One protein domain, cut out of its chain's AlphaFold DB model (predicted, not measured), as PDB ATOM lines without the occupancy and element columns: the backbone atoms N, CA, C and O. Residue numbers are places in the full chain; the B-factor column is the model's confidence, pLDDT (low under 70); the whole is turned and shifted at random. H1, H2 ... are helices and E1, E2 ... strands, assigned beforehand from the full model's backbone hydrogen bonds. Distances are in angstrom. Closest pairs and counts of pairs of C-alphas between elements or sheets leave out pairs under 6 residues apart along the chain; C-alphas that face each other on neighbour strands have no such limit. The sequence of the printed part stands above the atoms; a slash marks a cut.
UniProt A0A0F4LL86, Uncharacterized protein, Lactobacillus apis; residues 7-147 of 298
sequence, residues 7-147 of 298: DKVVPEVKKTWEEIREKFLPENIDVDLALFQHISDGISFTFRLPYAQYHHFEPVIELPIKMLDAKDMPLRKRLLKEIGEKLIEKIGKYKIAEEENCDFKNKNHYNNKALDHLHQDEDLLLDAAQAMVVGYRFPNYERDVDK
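AT A GLANCE: This is residues 7 to 147 of the 298 residues of an uncharacterized protein of Lactobacillus apis (UniProt A0A0F4LL86). What does the domain look like? A small three-stranded sheet, E1 E2 E3, forms a wall with H1 and the long helix H3 over one face and no named helix over the other; H5 packs along H3, away from the sheet, and the short H4 lies near the far end of H3, where residues 99 to 104 stick out. What makes it up? The printed part has 141 residues, with named elements in the order H1 E1 E2 E3 H2 H3 H4 H5; the sheet is antiparallel and the class is mostly helix. How large is it? It is compact, with a radius of gyration of the C-alphas of 15.9 A and spans of 46 by 40 by 24 A.

IN THESE COORDINATES: Where does the printed part begin? H1, residues 7 to 24, starts with C-alpha 7 at (37.162, -5.135, 46.120) and is 26.2 A long. Where are the strands? E1 is residues 30 to 36, 18.7 A; E2 is 42 to 48, 19.3 A; E3 is 60 to 64. Which helices follow? H2 is residues 65 to 68, H3 is 75 to 100, 37.2 A, H4 is 104 to 107, and H5 is 112 to 137, 37.8 A, ending with C-alpha 137 at (19.971, -14.008, 24.915).

HOW THE PARTS SIT: How do the strands pair? E1 E2 E3 is a meander, each strand the antiparallel neighbour of the one before, with N 32 and O 46 at 2.9 A and N 45 and O 61 at 2.8 A. What is on the sheet? H1 and H3 lie on the same face, making two layers, helices on one face of a sheet: H1 at a height of 9.8 A over E1 and E2, H3 at 9.0 A over E3. H2 only grazes the sheet with residues 65 to 68. What does the hub, H3, touch? H3 and H5 touch, closest at the C-alphas of Gly 84 and Ala 129, 4.0 A, opposite ways at a shallow tilt of 32 degrees, only just short of steep. H1 and H3 touch, closest at the C-alphas of Thr 16 and Arg 76, 6.1 A, at a steep tilt of 65 degrees, through residues 13 to 20 of H1 and 75 to 80 of H3. H3 and H4 only just touch, with 3 pairs of C-alphas within 8 A, only at the corner, closest at the C-alphas of Glu 98 and Phe 104, 5.5 A. How regular are the helices' backbones? In H3 every O i to N i+4 pair is within hydrogen-bond range, in H1 11 of 14 and in H5 21 of 22; H2 and H4 are too short for such a pair.

THE WHOLE: How far does it reach? The two C-alphas farthest apart are those of Lys 8 and Cys 102, at 47.9 A. Is anything missing or long? The printed part has no cut, and the link from E2 to E3, 11 residues, is long. Where is confidence low? The mean pLDDT of the printed part is 76.2; 43 residues are under 70, among them 92 to 106 and 130 to 147.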
ATOM      1  N   ASP A   7      36.526  -6.359  46.614       80.62
ATOM      2  CA  ASP A   7      37.162  -5.135  46.120       80.62
ATOM      3  C   ASP A   7      37.385  -5.156  44.600       80.62
ATOM      4  O   ASP A   7      37.519  -4.101  43.977       80.62
ATOM      5  N   LYS A   8      37.366  -6.340  43.972       83.38
ATOM      6  CA  LYS A   8      37.419  -6.492  42.508       83.38
ATOM      7  C   LYS A   8      36.046  -6.592  41.858       83.38
ATOM      8  O   LYS A   8      35.839  -6.014  40.794       83.38
ATOM      9  N   VAL A   9      35.111  -7.302  42.487       84.75
ATOM     10  CA  VAL A   9      33.780  -7.557  41.911       84.75
ATOM     11  C   VAL A   9      32.941  -6.278  41.869       84.75
ATOM     12  O   VAL A   9      32.274  -6.008  40.872       84.75
ATOM     13  N   VAL A  10      32.983  -5.455  42.922       87.75
ATOM     14  CA  VAL A  10      32.132  -4.258  43.029       87.75
ATOM     15  C   VAL A  10      32.410  -3.226  41.926       87.75
ATOM     16  O   VAL A  10      31.447  -2.792  41.287       87.75
ATOM     17  N   PRO A  11      33.669  -2.829  41.638       91.00
ATOM     18  CA  PRO A  11      33.955  -1.910  40.536       91.00
ATOM     19  C   PRO A  11      33.528  -2.452  39.168       91.00
ATOM     20  O   PRO A  11      32.996  -1.699  38.352       91.00
ATOM     21  N   GLU A  12      33.721  -3.751  38.918       91.75
ATOM     22  CA  GLU A  12      33.347  -4.378  37.646       91.75
ATOM     23  C   GLU A  12      31.825  -4.393  37.450       91.75
ATOM     24  O   GLU A  12      31.335  -4.088  36.361       91.75
ATOM     25  N   VAL A  13      31.071  -4.679  38.517       94.12
ATOM     26  CA  VAL A  13      29.604  -4.625  38.502       94.12
ATOM     27  C   VAL A  13      29.114  -3.209  38.247       94.12
ATOM     28  O   VAL A  13      28.258  -3.041  37.385       94.12
ATOM     29  N   LYS A  14      29.665  -2.198  38.931       93.06
ATOM     30  CA  LYS A  14      29.285  -0.791  38.716       93.06
ATOM     31  C   LYS A  14      29.501  -0.368  37.266       93.06
ATOM     32  O   LYS A  14      28.558   0.081  36.625       93.06
ATOM     33  N   LYS A  15      30.697  -0.617  36.726       94.69
ATOM     34  CA  LYS A  15      31.025  -0.297  35.331       94.69
ATOM     35  C   LYS A  15      30.106  -1.020  34.340       94.69
ATOM     36  O   LYS A  15      29.543  -0.406  33.445       94.69
ATOM     37  N   THR A  16      29.932  -2.332  34.504       93.50
ATOM     38  CA  THR A  16      29.074  -3.127  33.608       93.50
ATOM     39  C   THR A  16      27.611  -2.696  33.707       93.50
ATOM     40  O   THR A  16      26.874  -2.743  32.722       93.50
ATOM     41  N   TRP A  17      27.169  -2.297  34.899       94.94
ATOM     42  CA  TRP A  17      25.817  -1.814  35.122       94.94
ATOM     43  C   TRP A  17      25.565  -0.468  34.455       94.94
ATOM     44  O   TRP A  17      24.509  -0.315  33.854       94.94
ATOM     45  N   GLU A  18      26.514   0.470  34.495       93.00
ATOM     46  CA  GLU A  18      26.412   1.742  33.765       93.00
ATOM     47  C   GLU A  18      26.146   1.495  32.271       93.00
ATOM     48  O   GLU A  18      25.166   2.005  31.728       93.00
ATOM     49  N   GLU A  19      26.907   0.591  31.643       89.50
ATOM     50  CA  GLU A  19      26.717   0.207  30.233       89.50
ATOM     51  C   GLU A  19      25.345  -0.445  29.959       89.50
ATOM     52  O   GLU A  19      24.765  -0.294  28.880       89.50
ATOM     53  N   ILE A  20      24.818  -1.223  30.911       89.69
ATOM     54  CA  ILE A  20      23.479  -1.818  30.807       89.69
ATOM     55  C   ILE A  20      22.408  -0.740  30.977       89.69
ATOM     56  O   ILE A  20      21.460  -0.689  30.194       89.69
ATOM     57  N   ARG A  21      22.537   0.122  31.984       89.00
ATOM     58  CA  ARG A  21      21.572   1.179  32.282       89.00
ATOM     59  C   ARG A  21      21.374   2.069  31.064       89.00
ATOM     60  O   ARG A  21      20.236   2.226  30.642       89.00
ATOM     61  N   GLU A  22      22.459   2.551  30.465       85.44
ATOM     62  CA  GLU A  22      22.411   3.415  29.278       85.44
ATOM     63  C   GLU A  22      21.659   2.781  28.100       85.44
ATOM     64  O   GLU A  22      21.001   3.481  27.338       85.44
ATOM     65  N   LYS A  23      21.726   1.454  27.943       77.19
ATOM     66  CA  LYS A  23      21.126   0.754  26.795       77.19
ATOM     67  C   LYS A  23      19.719   0.220  27.027       77.19
ATOM     68  O   LYS A  23      19.025  -0.081  26.053       77.19
ATOM     69  N   PHE A  24      19.325  -0.002  28.278       78.50
ATOM     70  CA  PHE A  24      18.113  -0.752  28.615       78.50
ATOM     71  C   PHE A  24      17.147   0.022  29.509       78.50
ATOM     72  O   PHE A  24      15.943  -0.231  29.433       78.50
ATOM     73  N   LEU A  25      17.618   0.965  30.327       83.38
ATOM     74  CA  LEU A  25      16.758   1.738  31.219       83.38
ATOM     75  C   LEU A  25      16.373   3.085  30.599       83.38
ATOM     76  O   LEU A  25      17.138   3.652  29.827       83.38
ATOM     77  N   PRO A  26      15.163   3.593  30.886       78.62
ATOM     78  CA  PRO A  26      14.795   4.946  30.500       78.62
ATOM     79  C   PRO A  26      15.657   5.958  31.261       78.62
ATOM     80  O   PRO A  26      16.019   5.713  32.409       78.62
ATOM     81  N   GLU A  27      15.891   7.131  30.674       81.44
ATOM     82  CA  GLU A  27      16.669   8.208  31.312       81.44
ATOM     83  C   GLU A  27      16.081   8.677  32.653       81.44
ATOM     84  O   GLU A  27      16.815   9.112  33.537       81.44
ATOM     85  N   ASN A  28      14.762   8.565  32.825       80.19
ATOM     86  CA  ASN A  28      14.054   8.941  34.048       80.19
ATOM     87  C   ASN A  28      13.986   7.822  35.104       80.19
ATOM     88  O   ASN A  28      13.320   8.013  36.120       80.19
ATOM     89  N   ILE A  29      14.662   6.687  34.891       88.12
ATOM     90  CA  ILE A  29      14.921   5.698  35.943       88.12
ATOM     91  C   ILE A  29      16.372   5.829  36.396       88.12
ATOM     92  O   ILE A  29      17.322   5.724  35.608       88.12
ATOM     93  N   ASP A  30      16.543   5.999  37.700       89.06
ATOM     94  CA  ASP A  30      17.849   5.938  38.343       89.06
ATOM     95  C   ASP A  30      17.977   4.667  39.181       89.06
ATOM     96  O   ASP A  30      16.972   4.104  39.620       89.06
ATOM     97  N   VAL A  31      19.201   4.175  39.363       94.06
ATOM     98  CA  VAL A  31      19.439   2.930  40.102       94.06
ATOM     99  C   VAL A  31      20.637   3.081  41.020       94.06
ATOM    100  O   VAL A  31      21.774   3.185  40.560       94.06
ATOM    101  N   ASP A  32      20.378   3.024  42.324       93.38
ATOM    102  CA  ASP A  32      21.423   3.047  43.339       93.38
ATOM    103  C   ASP A  32      21.985   1.646  43.562       93.38
ATOM    104  O   ASP A  32      21.240   0.680  43.754       93.38
ATOM    105  N   LEU A  33      23.314   1.550  43.588       93.88
ATOM    106  CA  LEU A  33      24.021   0.322  43.935       93.88
ATOM    107  C   LEU A  33      24.592   0.435  45.346       93.88
ATOM    108  O   LEU A  33      25.435   1.297  45.609       93.88
ATOM    109  N   ALA A  34      24.196  -0.478  46.231       91.75
ATOM    110  CA  ALA A  34      24.714  -0.565  47.594       91.75
ATOM    111  C   ALA A  34      25.163  -1.992  47.929       91.75
ATOM    112  O   ALA A  34      24.739  -2.961  47.304       91.75
ATOM    113  N   LEU A  35      26.058  -2.126  48.906       90.69
ATOM    114  CA  LEU A  35      26.412  -3.431  49.461       90.69
ATOM    115  C   LEU A  35      25.359  -3.848  50.488       90.69
ATOM    116  O   LEU A  35      24.943  -3.031  51.307       90.69
ATOM    117  N   PHE A  36      24.988  -5.127  50.491       88.62
ATOM    118  CA  PHE A  36      24.163  -5.714  51.548       88.62
ATOM    119  C   PHE A  36      24.877  -6.910  52.189       88.62
ATOM    120  O   PHE A  36      25.673  -7.582  51.535       88.62
ATOM    121  N   GLN A  37      24.606  -7.149  53.479       81.00
ATOM    122  CA  GLN A  37      25.291  -8.172  54.293       81.00
ATOM    123  C   GLN A  37      24.346  -8.995  55.188       81.00
ATOM    124  O   GLN A  37      24.789  -9.769  56.029       81.00
ATOM    125  N   HIS A  38      23.029  -8.829  55.054       68.44
ATOM    126  CA  HIS A  38      22.070  -9.380  56.019       68.44
ATOM    127  C   HIS A  38      21.744 -10.876  55.798       68.44
ATOM    128  O   HIS A  38      21.400 -11.560  56.758       68.44
ATOM    129  N   ILE A  39      21.880 -11.405  54.571       66.81
ATOM    130  CA  ILE A  39      21.714 -12.846  54.240       66.81
ATOM    131  C   ILE A  39      22.992 -13.430  53.615       66.81
ATOM    132  O   ILE A  39      23.370 -14.574  53.869       66.81
ATOM    133  N   SER A  40      23.673 -12.636  52.795       74.25
ATOM    134  CA  SER A  40      24.981 -12.920  52.205       74.25
ATOM    135  C   SER A  40      25.604 -11.607  51.756       74.25
ATOM    136  O   SER A  40      24.856 -10.686  51.442       74.25
ATOM    137  N   ASP A  41      26.926 -11.543  51.626       83.94
ATOM    138  CA  ASP A  41      27.554 -10.392  50.978       83.94
ATOM    139  C   ASP A  41      27.097 -10.299  49.515       83.94
ATOM    140  O   ASP A  41      27.136 -11.286  48.765       83.94
ATOM    141  N   GLY A  42      26.636  -9.120  49.110       90.31
ATOM    142  CA  GLY A  42      25.990  -8.906  47.820       90.31
ATOM    143  C   GLY A  42      25.922  -7.442  47.413       90.31
ATOM    144  O   GLY A  42      26.316  -6.552  48.166       90.31
ATOM    145  N   ILE A  43      25.409  -7.211  46.207       93.62
ATOM    146  CA  ILE A  43      25.099  -5.879  45.684       93.62
ATOM    147  C   ILE A  43      23.584  -5.781  45.490       93.62
ATOM    148  O   ILE A  43      22.979  -6.644  44.849       93.62
ATOM    149  N   SER A  44      22.979  -4.742  46.059       94.69
ATOM    150  CA  SER A  44      21.583  -4.372  45.848       94.69
ATOM    151  C   SER A  44      21.478  -3.320  44.748       94.69
ATOM    152  O   SER A  44      22.313  -2.423  44.661       94.69
ATOM    153  N   PHE A  45      20.432  -3.428  43.937       96.38
ATOM    154  CA  PHE A  45      20.051  -2.493  42.886       96.38
ATOM    155  C   PHE A  45      18.687  -1.914  43.266       96.38
ATOM    156  O   PHE A  45      17.673  -2.612  43.163       96.38
ATOM    157  N   THR A  46      18.670  -0.672  43.741       95.75
ATOM    158  CA  THR A  46      17.449   0.027  44.162       95.75
ATOM    159  C   THR A  46      16.997   0.963  43.055       95.75
ATOM    160  O   THR A  46      17.698   1.915  42.721       95.75
ATOM    161  N   PHE A  47      15.835   0.682  42.473       94.56
ATOM    162  CA  PHE A  47      15.300   1.424  41.337       94.56
ATOM    163  C   PHE A  47      14.470   2.613  41.823       94.56
ATOM    164  O   PHE A  47      13.454   2.438  42.493       94.56
ATOM    165  N   ARG A  48      14.882   3.823  41.443       92.56
ATOM    166  CA  ARG A  48      14.140   5.064  41.674       92.56
ATOM    167  C   ARG A  48      13.263   5.358  40.468       92.56
ATOM    168  O   ARG A  48      13.765   5.508  39.353       92.56
ATOM    169  N   LEU A  49      11.960   5.430  40.711       91.69
ATOM    170  CA  LEU A  49      10.938   5.549  39.674       91.69
ATOM    171  C   LEU A  49      10.399   6.983  39.599       91.69
ATOM    172  O   LEU A  49      10.382   7.679  40.621       91.69
ATOM    173  N   PRO A  50       9.985   7.458  38.413       87.06
ATOM    174  CA  PRO A  50       9.621   8.859  38.199       87.06
ATOM    175  C   PRO A  50       8.371   9.301  38.975       87.06
ATOM    176  O   PRO A  50       8.207  10.505  39.210       87.06
ATOM    177  N   TYR A  51       7.515   8.365  39.397       87.31
ATOM    178  CA  TYR A  51       6.322   8.653  40.184       87.31
ATOM    179  C   TYR A  51       6.352   8.062  41.601       87.31
ATOM    180  O   TYR A  51       5.325   8.078  42.287       87.31
ATOM    181  N   ALA A  52       7.526   7.659  42.101       87.19
ATOM    182  CA  ALA A  52       7.707   7.072  43.435       87.19
ATOM    183  C   ALA A  52       7.214   7.954  44.605       87.19
ATOM    184  O   ALA A  52       6.955   7.460  45.693       87.19
ATOM    185  N   GLN A  53       7.032   9.262  44.414       85.81
ATOM    186  CA  GLN A  53       6.409  10.157  45.400       85.81
ATOM    187  C   GLN A  53       4.888   9.967  45.542       85.81
ATOM    188  O   GLN A  53       4.288  10.506  46.472       85.81
ATOM    189  N   TYR A  54       4.251   9.253  44.611       83.75
ATOM    190  CA  TYR A  54       2.810   9.007  44.593       83.75
ATOM    191  C   TYR A  54       2.431   7.594  45.046       83.75
ATOM    192  O   TYR A  54       1.259   7.371  45.336       83.75
ATOM    193  N   HIS A  55       3.383   6.662  45.127       84.62
ATOM    194  CA  HIS A  55       3.143   5.276  45.533       84.62
ATOM    195  C   HIS A  55       4.328   4.674  46.298       84.62
ATOM    196  O   HIS A  55       5.431   5.197  46.278       84.62
ATOM    197  N   HIS A  56       4.133   3.523  46.938       81.38
ATOM    198  CA  HIS A  56       5.148   2.859  47.769       81.38
ATOM    199  C   HIS A  56       5.864   1.698  47.066       81.38
ATOM    200  O   HIS A  56       6.583   0.925  47.700       81.38
ATOM    201  N   PHE A  57       5.653   1.528  45.761       84.31
ATOM    202  CA  PHE A  57       6.357   0.514  44.990       84.31
ATOM    203  C   PHE A  57       7.839   0.875  44.816       84.31
ATOM    204  O   PHE A  57       8.189   1.767  44.048       84.31
ATOM    205  N   GLU A  58       8.698   0.151  45.536       86.25
ATOM    206  CA  GLU A  58      10.155   0.296  45.493       86.25
ATOM    207  C   GLU A  58      10.802  -1.043  45.083       86.25
ATOM    208  O   GLU A  58      10.875  -2.005  45.867       86.25
ATOM    209  N   PRO A  59      11.224  -1.192  43.818       89.94
ATOM    210  CA  PRO A  59      11.916  -2.381  43.361       89.94
ATOM    211  C   PRO A  59      13.360  -2.375  43.864       89.94
ATOM    212  O   PRO A  59      14.172  -1.549  43.461       89.94
ATOM    213  N   VAL A  60      13.680  -3.349  44.714       93.56
ATOM    214  CA  VAL A  60      15.046  -3.636  45.159       93.56
ATOM    215  C   VAL A  60      15.393  -5.043  44.704       93.56
ATOM    216  O   VAL A  60      14.661  -5.991  45.009       93.56
ATOM    217  N   ILE A  61      16.477  -5.167  43.941       94.06
ATOM    218  CA  ILE A  61      16.999  -6.444  43.456       94.06
ATOM    219  C   ILE A  61      18.338  -6.721  44.127       94.06
ATOM    220  O   ILE A  61      19.277  -5.949  43.988       94.06
ATOM    221  N   GLU A  62      18.443  -7.847  44.820       93.62
ATOM    222  CA  GLU A  62      19.645  -8.231  45.558       93.62
ATOM    223  C   GLU A  62      20.333  -9.421  44.894       93.62
ATOM    224  O   GLU A  62      19.725 -10.480  44.702       93.62
ATOM    225  N   LEU A  63      21.609  -9.245  44.538       92.50
ATOM    226  CA  LEU A  63      22.439 -10.277  43.920       92.50
ATOM    227  C   LEU A  63      23.638 -10.628  44.823       92.50
ATOM    228  O   LEU A  63      24.470  -9.759  45.100       92.50
ATOM    229  N   PRO A  64      23.774 -11.892  45.269       91.12
ATOM    230  CA  PRO A  64      24.920 -12.337  46.065       91.12
ATOM    231  C   PRO A  64      26.251 -12.248  45.307       91.12
ATOM    232  O   PRO A  64      26.332 -12.591  44.127       91.12
ATOM    233  N   ILE A  65      27.345 -11.923  46.000       88.75
ATOM    234  CA  ILE A  65      28.686 -11.795  45.400       88.75
ATOM    235  C   ILE A  65      29.141 -13.072  44.683       88.75
ATOM    236  O   ILE A  65      29.721 -13.000  43.604       88.75
ATOM    237  N   LYS A  66      28.818 -14.254  45.223       85.50
ATOM    238  CA  LYS A  66      29.151 -15.546  44.586       85.50
ATOM    239  C   LYS A  66      28.556 -15.694  43.186       85.50
ATOM    240  O   LYS A  66      29.131 -16.368  42.341       85.50
ATOM    241  N   MET A  67      27.389 -15.100  42.967       86.75
ATOM    242  CA  MET A  67      26.695 -15.120  41.687       86.75
ATOM    243  C   MET A  67      27.293 -14.093  40.723       86.75
ATOM    244  O   MET A  67      27.372 -14.343  39.524       86.75
ATOM    245  N   LEU A  68      27.768 -12.964  41.247       87.94
ATOM    246  CA  LEU A  68      28.434 -11.922  40.471       87.94
ATOM    247  C   LEU A  68      29.825 -12.379  39.982       87.94
ATOM    248  O   LEU A  68      30.137 -12.184  38.808       87.94
ATOM    249  N   ASP A  69      30.590 -13.080  40.826       84.88
ATOM    250  CA  ASP A  69      31.930 -13.638  40.531       84.88
ATOM    251  C   ASP A  69      31.908 -14.995  39.792       84.88
ATOM    252  O   ASP A  69      32.947 -15.594  39.503       84.88
ATOM    253  N   ALA A  70      30.725 -15.530  39.479       80.44
ATOM    254  CA  ALA A  70      30.631 -16.812  38.791       80.44
ATOM    255  C   ALA A  70      31.356 -16.770  37.422       80.44
ATOM    256  O   ALA A  70      31.454 -15.734  36.763       80.44
ATOM    257  N   LYS A  71      31.910 -17.901  36.969       80.06
ATOM    258  CA  LYS A  71      32.658 -17.984  35.690       80.06
ATOM    259  C   LYS A  71      31.908 -18.702  34.575       80.06
ATOM    260  O   LYS A  71      32.404 -18.799  33.460       80.06
ATOM    261  N   ASP A  72      30.724 -19.205  34.887       78.31
ATOM    262  CA  ASP A  72      29.820 -19.904  33.976       78.31
ATOM    263  C   ASP A  72      29.295 -19.006  32.845       78.31
ATOM    264  O   ASP A  72      28.937 -19.484  31.770       78.31
ATOM    265  N   MET A  73      29.262 -17.695  33.077       80.69
ATOM    266  CA  MET A  73      28.700 -16.710  32.163       80.69
ATOM    267  C   MET A  73      29.495 -15.385  32.213       80.69
ATOM    268  O   MET A  73      30.192 -15.108  33.185       80.69
ATOM    269  N   PRO A  74      29.435 -14.529  31.182       87.44
ATOM    270  CA  PRO A  74      29.911 -13.151  31.302       87.44
ATOM    271  C   PRO A  74      29.056 -12.340  32.289       87.44
ATOM    272  O   PRO A  74      27.826 -12.451  32.266       87.44
ATOM    273  N   LEU A  75      29.677 -11.464  33.088       90.44
ATOM    274  CA  LEU A  75      28.990 -10.646  34.100       90.44
ATOM    275  C   LEU A  75      27.804  -9.861  33.522       90.44
ATOM    276  O   LEU A  75      26.702  -9.926  34.063       90.44
ATOM    277  N   ARG A  76      27.986  -9.209  32.366       89.00
ATOM    278  CA  ARG A  76      26.913  -8.481  31.664       89.00
ATOM    279  C   ARG A  76      25.676  -9.347  31.423       89.00
ATOM    280  O   ARG A  76      24.555  -8.905  31.643       89.00
ATOM    281  N   LYS A  77      25.874 -10.587  30.966       81.50
ATOM    282  CA  LYS A  77      24.775 -11.519  30.685       81.50
ATOM    283  C   LYS A  77      24.056 -11.938  31.968       81.50
ATOM    284  O   LYS A  77      22.830 -11.999  31.955       81.50
ATOM    285  N   ARG A  78      24.790 -12.159  33.064       89.31
ATOM    286  CA  ARG A  78      24.187 -12.444  34.374       89.31
ATOM    287  C   ARG A  78      23.349 -11.282  34.879       89.31
ATOM    288  O   ARG A  78      22.202 -11.500  35.240       89.31
ATOM    289  N   LEU A  79      23.898 -10.068  34.861       93.00
ATOM    290  CA  LEU A  79      23.183  -8.873  35.311       93.00
ATOM    291  C   LEU A  79      21.883  -8.682  34.519       93.00
ATOM    292  O   LEU A  79      20.825  -8.554  35.122       93.00
ATOM    293  N   LEU A  80      21.939  -8.765  33.185       82.94
ATOM    294  CA  LEU A  80      20.756  -8.655  32.322       82.94
ATOM    295  C   LEU A  80      19.689  -9.714  32.625       82.94
ATOM    296  O   LEU A  80      18.512  -9.383  32.758       82.94
ATOM    297  N   LYS A  81      20.095 -10.983  32.736       81.75
ATOM    298  CA  LYS A  81      19.176 -12.088  33.026       81.75
ATOM    299  C   LYS A  81      18.499 -11.891  34.378       81.75
ATOM    300  O   LYS A  81      17.282 -11.928  34.478       81.75
ATOM    301  N   GLU A  82      19.299 -11.680  35.409       88.38
ATOM    302  CA  GLU A  82      18.869 -11.862  36.792       88.38
ATOM    303  C   GLU A  82      18.135 -10.636  37.317       88.38
ATOM    304  O   GLU A  82      17.142 -10.765  38.030       88.38
ATOM    305  N   ILE A  83      18.560  -9.443  36.902       92.06
ATOM    306  CA  ILE A  83      17.827  -8.213  37.196       92.06
ATOM    307  C   ILE A  83      16.510  -8.197  36.417       92.06
ATOM    308  O   ILE A  83      15.465  -7.925  37.005       92.06
ATOM    309  N   GLY A  84      16.526  -8.565  35.130       77.06
ATOM    310  CA  GLY A  84      15.315  -8.638  34.312       77.06
ATOM    311  C   GLY A  84      14.286  -9.641  34.848       77.06
ATOM    312  O   GLY A  84      13.123  -9.290  35.041       77.06
ATOM    313  N   GLU A  85      14.703 -10.873  35.154       75.38
ATOM    314  CA  GLU A  85      13.819 -11.915  35.700       75.38
ATOM    315  C   GLU A  85      13.229 -11.511  37.061       75.38
ATOM    316  O   GLU A  85      12.016 -11.621  37.260       75.38
ATOM    317  N   LYS A  86      14.048 -10.976  37.978       85.25
ATOM    318  CA  LYS A  86      13.577 -10.572  39.312       85.25
ATOM    319  C   LYS A  86      12.667  -9.342  39.276       85.25
ATOM    320  O   LYS A  86      11.731  -9.277  40.070       85.25
ATOM    321  N   LEU A  87      12.885  -8.389  38.365       81.00
ATOM    322  CA  LEU A  87      11.967  -7.260  38.166       81.00
ATOM    323  C   LEU A  87      10.598  -7.739  37.669       81.00
ATOM    324  O   LEU A  87       9.581  -7.352  38.243       81.00
ATOM    325  N   ILE A  88      10.568  -8.626  36.665       71.69
ATOM    326  CA  ILE A  88       9.323  -9.228  36.156       71.69
ATOM    327  C   ILE A  88       8.573  -9.941  37.287       71.69
ATOM    328  O   ILE A  88       7.362  -9.777  37.426       71.69
ATOM    329  N   GLU A  89       9.284 -10.718  38.109       73.50
ATOM    330  CA  GLU A  89       8.693 -11.419  39.250       73.50
ATOM    331  C   GLU A  89       8.119 -10.444  40.290       73.50
ATOM    332  O   GLU A  89       6.994 -10.635  40.757       73.50
ATOM    333  N   LYS A  90       8.868  -9.393  40.652       77.56
ATOM    334  CA  LYS A  90       8.465  -8.425  41.684       77.56
ATOM    335  C   LYS A  90       7.229  -7.630  41.260       77.56
ATOM    336  O   LYS A  90       6.307  -7.508  42.060       77.56
ATOM    337  N   ILE A  91       7.185  -7.172  40.007       70.50
ATOM    338  CA  ILE A  91       6.019  -6.488  39.423       70.50
ATOM    339  C   ILE A  91       4.832  -7.456  39.331       70.50
ATOM    340  O   ILE A  91       3.728  -7.131  39.750       70.50
ATOM    341  N   GLY A  92       5.056  -8.687  38.858       52.50
ATOM    342  CA  GLY A  92       3.997  -9.694  38.746       52.50
ATOM    343  C   GLY A  92       3.328 -10.022  40.084       52.50
ATOM    344  O   GLY A  92       2.104 -10.079  40.157       52.50
ATOM    345  N   LYS A  93       4.111 -10.186  41.159       61.22
ATOM    346  CA  LYS A  93       3.570 -10.384  42.517       61.22
ATOM    347  C   LYS A  93       2.740  -9.196  42.991       61.22
ATOM    348  O   LYS A  93       1.742  -9.396  43.674       61.22
ATOM    349  N   TYR A  94       3.160  -7.983  42.641       65.69
ATOM    350  CA  TYR A  94       2.461  -6.762  43.016       65.69
ATOM    351  C   TYR A  94       1.094  -6.663  42.321       65.69
ATOM    352  O   TYR A  94       0.086  -6.492  43.003       65.69
ATOM    353  N   LYS A  95       1.046  -6.924  41.006       58.47
ATOM    354  CA  LYS A  95      -0.200  -6.971  40.220       58.47
ATOM    355  C   LYS A  95      -1.165  -8.063  40.703       58.47
ATOM    356  O   LYS A  95      -2.350  -7.799  40.867       58.47
ATOM    357  N   ILE A  96      -0.666  -9.262  41.025       49.28
ATOM    358  CA  ILE A  96      -1.493 -10.331  41.627       49.28
ATOM    359  C   ILE A  96      -2.069  -9.877  42.975       49.28
ATOM    360  O   ILE A  96      -3.254 -10.063  43.237       49.28
ATOM    361  N   ALA A  97      -1.252  -9.256  43.832       59.88
ATOM    362  CA  ALA A  97      -1.708  -8.768  45.130       59.88
ATOM    363  C   ALA A  97      -2.751  -7.643  45.013       59.88
ATOM    364  O   ALA A  97      -3.608  -7.532  45.889       59.88
ATOM    365  N   GLU A  98      -2.689  -6.823  43.963       60.69
ATOM    366  CA  GLU A  98      -3.721  -5.836  43.639       60.69
ATOM    367  C   GLU A  98      -5.034  -6.497  43.193       60.69
ATOM    368  O   GLU A  98      -6.096  -6.135  43.700       60.69
ATOM    369  N   GLU A  99      -4.971  -7.491  42.301       52.16
ATOM    370  CA  GLU A  99      -6.147  -8.203  41.779       52.16
ATOM    371  C   GLU A  99      -6.862  -9.048  42.849       52.16
ATOM    372  O   GLU A  99      -8.093  -9.079  42.907       52.16
ATOM    373  N   GLU A 100      -6.109  -9.740  43.706       49.84
ATOM    374  CA  GLU A 100      -6.657 -10.687  44.688       49.84
ATOM    375  C   GLU A 100      -7.219 -10.013  45.950       49.84
ATOM    376  O   GLU A 100      -7.979 -10.626  46.703       49.84
ATOM    377  N   ASN A 101      -6.858  -8.754  46.214       60.62
ATOM    378  CA  ASN A 101      -7.208  -8.063  47.450       60.62
ATOM    379  C   ASN A 101      -8.041  -6.812  47.160       60.62
ATOM    380  O   ASN A 101      -7.513  -5.744  46.863       60.62
ATOM    381  N   CYS A 102      -9.357  -6.915  47.353       56.59
ATOM    382  CA  CYS A 102     -10.284  -5.789  47.204       56.59
ATOM    383  C   CYS A 102      -9.940  -4.574  48.091       56.59
ATOM    384  O   CYS A 102     -10.286  -3.446  47.741       56.59
ATOM    385  N   ASP A 103      -9.200  -4.779  49.189       65.88
ATOM    386  CA  ASP A 103      -8.705  -3.725  50.080       65.88
ATOM    387  C   ASP A 103      -7.286  -3.245  49.744       65.88
ATOM    388  O   ASP A 103      -6.697  -2.486  50.511       65.88
ATOM    389  N   PHE A 104      -6.692  -3.664  48.627       66.94
ATOM    390  CA  PHE A 104      -5.332  -3.278  48.244       66.94
ATOM    391  C   PHE A 104      -5.142  -1.757  48.215       66.94
ATOM    392  O   PHE A 104      -4.188  -1.241  48.803       66.94
ATOM    393  N   LYS A 105      -6.095  -1.031  47.618       64.19
ATOM    394  CA  LYS A 105      -6.092   0.441  47.580       64.19
ATOM    395  C   LYS A 105      -6.144   1.042  48.984       64.19
ATOM    396  O   LYS A 105      -5.404   1.971  49.286       64.19
ATOM    397  N   ASN A 106      -6.973   0.471  49.857       65.69
ATOM    398  CA  ASN A 106      -7.173   0.950  51.224       65.69
ATOM    399  C   ASN A 106      -5.953   0.673  52.115       65.69
ATOM    400  O   ASN A 106      -5.536   1.553  52.862       65.69
ATOM    401  N   LYS A 107      -5.353  -0.519  52.006       72.56
ATOM    402  CA  LYS A 107      -4.162  -0.932  52.770       72.56
ATOM    403  C   LYS A 107      -2.906  -0.164  52.370       72.56
ATOM    404  O   LYS A 107      -2.076   0.107  53.226       72.56
ATOM    405  N   ASN A 108      -2.774   0.175  51.089       71.75
ATOM    406  CA  ASN A 108      -1.644   0.953  50.577       71.75
ATOM    407  C   ASN A 108      -1.941   2.462  50.503       71.75
ATOM    408  O   ASN A 108      -1.107   3.221  50.025       71.75
ATOM    409  N   HIS A 109      -3.119   2.898  50.967       74.88
ATOM    410  CA  HIS A 109      -3.577   4.292  50.932       74.88
ATOM    411  C   HIS A 109      -3.522   4.950  49.541       74.88
ATOM    412  O   HIS A 109      -3.323   6.161  49.417       74.88
ATOM    413  N   TYR A 110      -3.734   4.170  48.481       77.69
ATOM    414  CA  TYR A 110      -3.711   4.686  47.120       77.69
ATOM    415  C   TYR A 110      -5.058   5.269  46.706       77.69
ATOM    416  O   TYR A 110      -6.089   4.596  46.704       77.69
ATOM    417  N   ASN A 111      -5.026   6.529  46.276       76.44
ATOM    418  CA  ASN A 111      -6.097   7.099  45.467       76.44
ATOM    419  C   ASN A 111      -5.930   6.684  43.991       76.44
ATOM    420  O   ASN A 111      -4.907   6.125  43.602       76.44
ATOM    421  N   ASN A 112      -6.925   6.976  43.149       70.81
ATOM    422  CA  ASN A 112      -6.875   6.602  41.729       70.81
ATOM    423  C   ASN A 112      -5.638   7.165  41.009       70.81
ATOM    424  O   ASN A 112      -4.995   6.447  40.262       70.81
ATOM    425  N   LYS A 113      -5.235   8.404  41.315       71.06
ATOM    426  CA  LYS A 113      -4.045   9.025  40.717       71.06
ATOM    427  C   LYS A 113      -2.743   8.311  41.110       71.06
ATOM    428  O   LYS A 113      -1.836   8.204  40.296       71.06
ATOM    429  N   ALA A 114      -2.637   7.849  42.353       72.44
ATOM    430  CA  ALA A 114      -1.499   7.074  42.839       72.44
ATOM    431  C   ALA A 114      -1.397   5.711  42.141       72.44
ATOM    432  O   ALA A 114      -0.294   5.284  41.819       72.44
ATOM    433  N   LEU A 115      -2.536   5.068  41.863       67.44
ATOM    434  CA  LEU A 115      -2.588   3.811  41.108       67.44
ATOM    435  C   LEU A 115      -2.214   4.003  39.645       67.44
ATOM    436  O   LEU A 115      -1.377   3.268  39.142       67.44
ATOM    437  N   ASP A 116      -2.757   5.031  38.992       64.50
ATOM    438  CA  ASP A 116      -2.424   5.319  37.595       64.50
ATOM    439  C   ASP A 116      -0.913   5.549  37.424       64.50
ATOM    440  O   ASP A 116      -0.306   5.105  36.453       64.50
ATOM    441  N   HIS A 117      -0.292   6.242  38.381       72.12
ATOM    442  CA  HIS A 117       1.152   6.463  38.409       72.12
ATOM    443  C   HIS A 117       1.953   5.198  38.733       72.12
ATOM    444  O   HIS A 117       2.997   4.967  38.130       72.12
ATOM    445  N   LEU A 118       1.458   4.370  39.649       76.00
ATOM    446  CA  LEU A 118       2.050   3.078  39.978       76.00
ATOM    447  C   LEU A 118       2.084   2.158  38.759       76.00
ATOM    448  O   LEU A 118       3.134   1.614  38.442       76.00
ATOM    449  N   HIS A 119       0.973   2.039  38.034       67.62
ATOM    450  CA  HIS A 119       0.905   1.222  36.823       67.62
ATOM    451  C   HIS A 119       1.829   1.751  35.723       67.62
ATOM    452  O   HIS A 119       2.464   0.961  35.030       67.62
ATOM    453  N   GLN A 120       1.973   3.076  35.599       67.06
ATOM    454  CA  GLN A 120       2.944   3.681  34.680       67.06
ATOM    455  C   GLN A 120       4.386   3.293  35.029       67.06
ATOM    456  O   GLN A 120       5.147   2.920  34.137       67.06
ATOM    457  N   ASP A 121       4.753   3.344  36.308       75.88
ATOM    458  CA  ASP A 121       6.089   2.975  36.779       75.88
ATOM    459  C   ASP A 121       6.361   1.467  36.652       75.88
ATOM    460  O   ASP A 121       7.461   1.053  36.269       75.88
ATOM    461  N   GLU A 122       5.351   0.631  36.898       70.12
ATOM    462  CA  GLU A 122       5.413  -0.812  36.669       70.12
ATOM    463  C   GLU A 122       5.608  -1.158  35.196       70.12
ATOM    464  O   GLU A 122       6.473  -1.971  34.874       70.12
ATOM    465  N   ASP A 123       4.831  -0.555  34.298       62.94
ATOM    466  CA  ASP A 123       4.925  -0.826  32.865       62.94
ATOM    467  C   ASP A 123       6.284  -0.360  32.311       62.94
ATOM    468  O   ASP A 123       6.945  -1.099  31.577       62.94
ATOM    469  N   LEU A 124       6.769   0.804  32.753       70.75
ATOM    470  CA  LEU A 124       8.080   1.350  32.394       70.75
ATOM    471  C   LEU A 124       9.233   0.400  32.776       70.75
ATOM    472  O   LEU A 124      10.143   0.150  31.975       70.75
ATOM    473  N   LEU A 125       9.205  -0.133  33.999       76.19
ATOM    474  CA  LEU A 125      10.189  -1.112  34.462       76.19
ATOM    475  C   LEU A 125      10.029  -2.466  33.787       76.19
ATOM    476  O   LEU A 125      11.030  -3.127  33.514       76.19
ATOM    477  N   LEU A 126       8.795  -2.900  33.543       66.62
ATOM    478  CA  LEU A 126       8.514  -4.186  32.927       66.62
ATOM    479  C   LEU A 126       9.029  -4.224  31.488       66.62
ATOM    480  O   LEU A 126       9.657  -5.210  31.094       66.62
ATOM    481  N   ASP A 127       8.854  -3.135  30.744       59.66
ATOM    482  CA  ASP A 127       9.425  -2.952  29.410       59.66
ATOM    483  C   ASP A 127      10.955  -3.064  29.435       59.66
ATOM    484  O   ASP A 127      11.556  -3.792  28.637       59.66
ATOM    485  N   ALA A 128      11.600  -2.380  30.383       69.31
ATOM    486  CA  ALA A 128      13.047  -2.452  30.549       69.31
ATOM    487  C   ALA A 128      13.510  -3.864  30.945       69.31
ATOM    488  O   ALA A 128      14.474  -4.385  30.386       69.31
ATOM    489  N   ALA A 129      12.803  -4.523  31.861       74.19
ATOM    490  CA  ALA A 129      13.132  -5.858  32.339       74.19
ATOM    491  C   ALA A 129      13.016  -6.912  31.227       74.19
ATOM    492  O   ALA A 129      13.907  -7.746  31.056       74.19
ATOM    493  N   GLN A 130      11.966  -6.842  30.407       59.06
ATOM    494  CA  GLN A 130      11.813  -7.702  29.233       59.06
ATOM    495  C   GLN A 130      12.936  -7.470  28.222       59.06
ATOM    496  O   GLN A 130      13.541  -8.428  27.733       59.06
ATOM    497  N   ALA A 131      13.259  -6.203  27.946       58.56
ATOM    498  CA  ALA A 131      14.377  -5.834  27.091       58.56
ATOM    499  C   ALA A 131      15.697  -6.433  27.608       58.56
ATOM    500  O   ALA A 131      16.459  -6.988  26.818       58.56
ATOM    501  N   MET A 132      15.946  -6.405  28.922       69.62
ATOM    502  CA  MET A 132      17.138  -7.006  29.529       69.62
ATOM    503  C   MET A 132      17.186  -8.531  29.352       69.62
ATOM    504  O   MET A 132      18.213  -9.058  28.921       69.62
ATOM    505  N   VAL A 133      16.080  -9.247  29.589       60.28
ATOM    506  CA  VAL A 133      16.010 -10.710  29.393       60.28
ATOM    507  C   VAL A 133      16.262 -11.095  27.930       60.28
ATOM    508  O   VAL A 133      16.950 -12.082  27.648       60.28
ATOM    509  N   VAL A 134      15.763 -10.299  26.982       49.88
ATOM    510  CA  VAL A 134      16.043 -10.479  25.551       49.88
ATOM    511  C   VAL A 134      17.513 -10.173  25.246       49.88
ATOM    512  O   VAL A 134      18.184 -10.987  24.612       49.88
ATOM    513  N   GLY A 135      18.051  -9.059  25.746       51.69
ATOM    514  CA  GLY A 135      19.449  -8.656  25.557       51.69
ATOM    515  C   GLY A 135      20.471  -9.614  26.173       51.69
ATOM    516  O   GLY A 135      21.601  -9.722  25.690       51.69
ATOM    517  N   TYR A 136      20.075 -10.368  27.199       60.56
ATOM    518  CA  TYR A 136      20.845 -11.491  27.729       60.56
ATOM    519  C   TYR A 136      21.037 -12.596  26.670       60.56
ATOM    520  O   TYR A 136      22.157 -13.090  26.480       60.56
ATOM    521  N   ARG A 137      19.963 -12.965  25.957       51.53
ATOM    522  CA  ARG A 137      19.971 -14.008  24.915       51.53
ATOM    523  C   ARG A 137      20.587 -13.512  23.605       51.53
ATOM    524  O   ARG A 137      21.266 -14.279  22.925       51.53
ATOM    525  N   PHE A 138      20.406 -12.231  23.286       47.72
ATOM    526  CA  PHE A 138      20.840 -11.604  22.037       47.72
ATOM    527  C   PHE A 138      21.783 -10.415  22.312       47.72
ATOM    528  O   PHE A 138      21.315  -9.310  22.576       47.72
ATOM    529  N   PRO A 139      23.115 -10.598  22.211       51.22
ATOM    530  CA  PRO A 139      24.101  -9.587  22.614       51.22
ATOM    531  C   PRO A 139      24.009  -8.242  21.880       51.22
ATOM    532  O   PRO A 139      24.391  -7.224  22.449       51.22
ATOM    533  N   ASN A 140      23.487  -8.244  20.647       46.69
ATOM    534  CA  ASN A 140      23.367  -7.063  19.780       46.69
ATOM    535  C   ASN A 140      22.030  -6.314  19.948       46.69
ATOM    536  O   ASN A 140      21.719  -5.443  19.144       46.69
ATOM    537  N   TYR A 141      21.196  -6.698  20.915       40.06
ATOM    538  CA  TYR A 141      19.905  -6.057  21.151       40.06
ATOM    539  C   TYR A 141      20.078  -4.736  21.926       40.06
ATOM    540  O   TYR A 141      20.715  -4.720  22.982       40.06
ATOM    541  N   GLU A 142      19.487  -3.652  21.411       47.66
ATOM    542  CA  GLU A 142      19.503  -2.304  21.996       47.66
ATOM    543  C   GLU A 142      18.076  -1.750  22.069       47.66
ATOM    544  O   GLU A 142      17.329  -1.835  21.094       47.66
ATOM    545  N   ARG A 143      17.680  -1.182  23.216       46.59
ATOM    546  CA  ARG A 143      16.303  -0.706  23.428       46.59
ATOM    547  C   ARG A 143      15.965   0.528  22.589       46.59
ATOM    548  O   ARG A 143      14.851   0.633  22.086       46.59
ATOM    549  N   ASP A 144      16.922   1.438  22.420       40.31
ATOM    550  CA  ASP A 144      16.695   2.733  21.767       40.31
ATOM    551  C   ASP A 144      16.650   2.672  20.236       40.31
ATOM    552  O   ASP A 144      15.939   3.463  19.618       40.31
ATOM    553  N   VAL A 145      17.311   1.687  19.616       39.69
ATOM    554  CA  VAL A 145      17.177   1.402  18.172       39.69
ATOM    555  C   VAL A 145      15.760   0.903  17.842       39.69
ATOM    556  O   VAL A 145      15.269   1.081  16.729       39.69
ATOM    557  N   ASP A 146      15.063   0.363  18.847       38.62
ATOM    558  CA  ASP A 146      13.703  -0.169  18.770       38.62
ATOM    559  C   ASP A 146      12.612   0.807  19.273       38.62
ATOM    560  O   ASP A 146      11.444   0.421  19.321       38.62
ATOM    561  N   LYS A 147      12.919   2.087  19.568       34.47
ATOM    562  CA  LYS A 147      11.920   3.136  19.922       34.47
ATOM    563  C   LYS A 147      10.809   3.330  18.868       34.47
ATOM    564  O   LYS A 147       9.753   3.878  19.180       34.47
TER     565      LYS A 147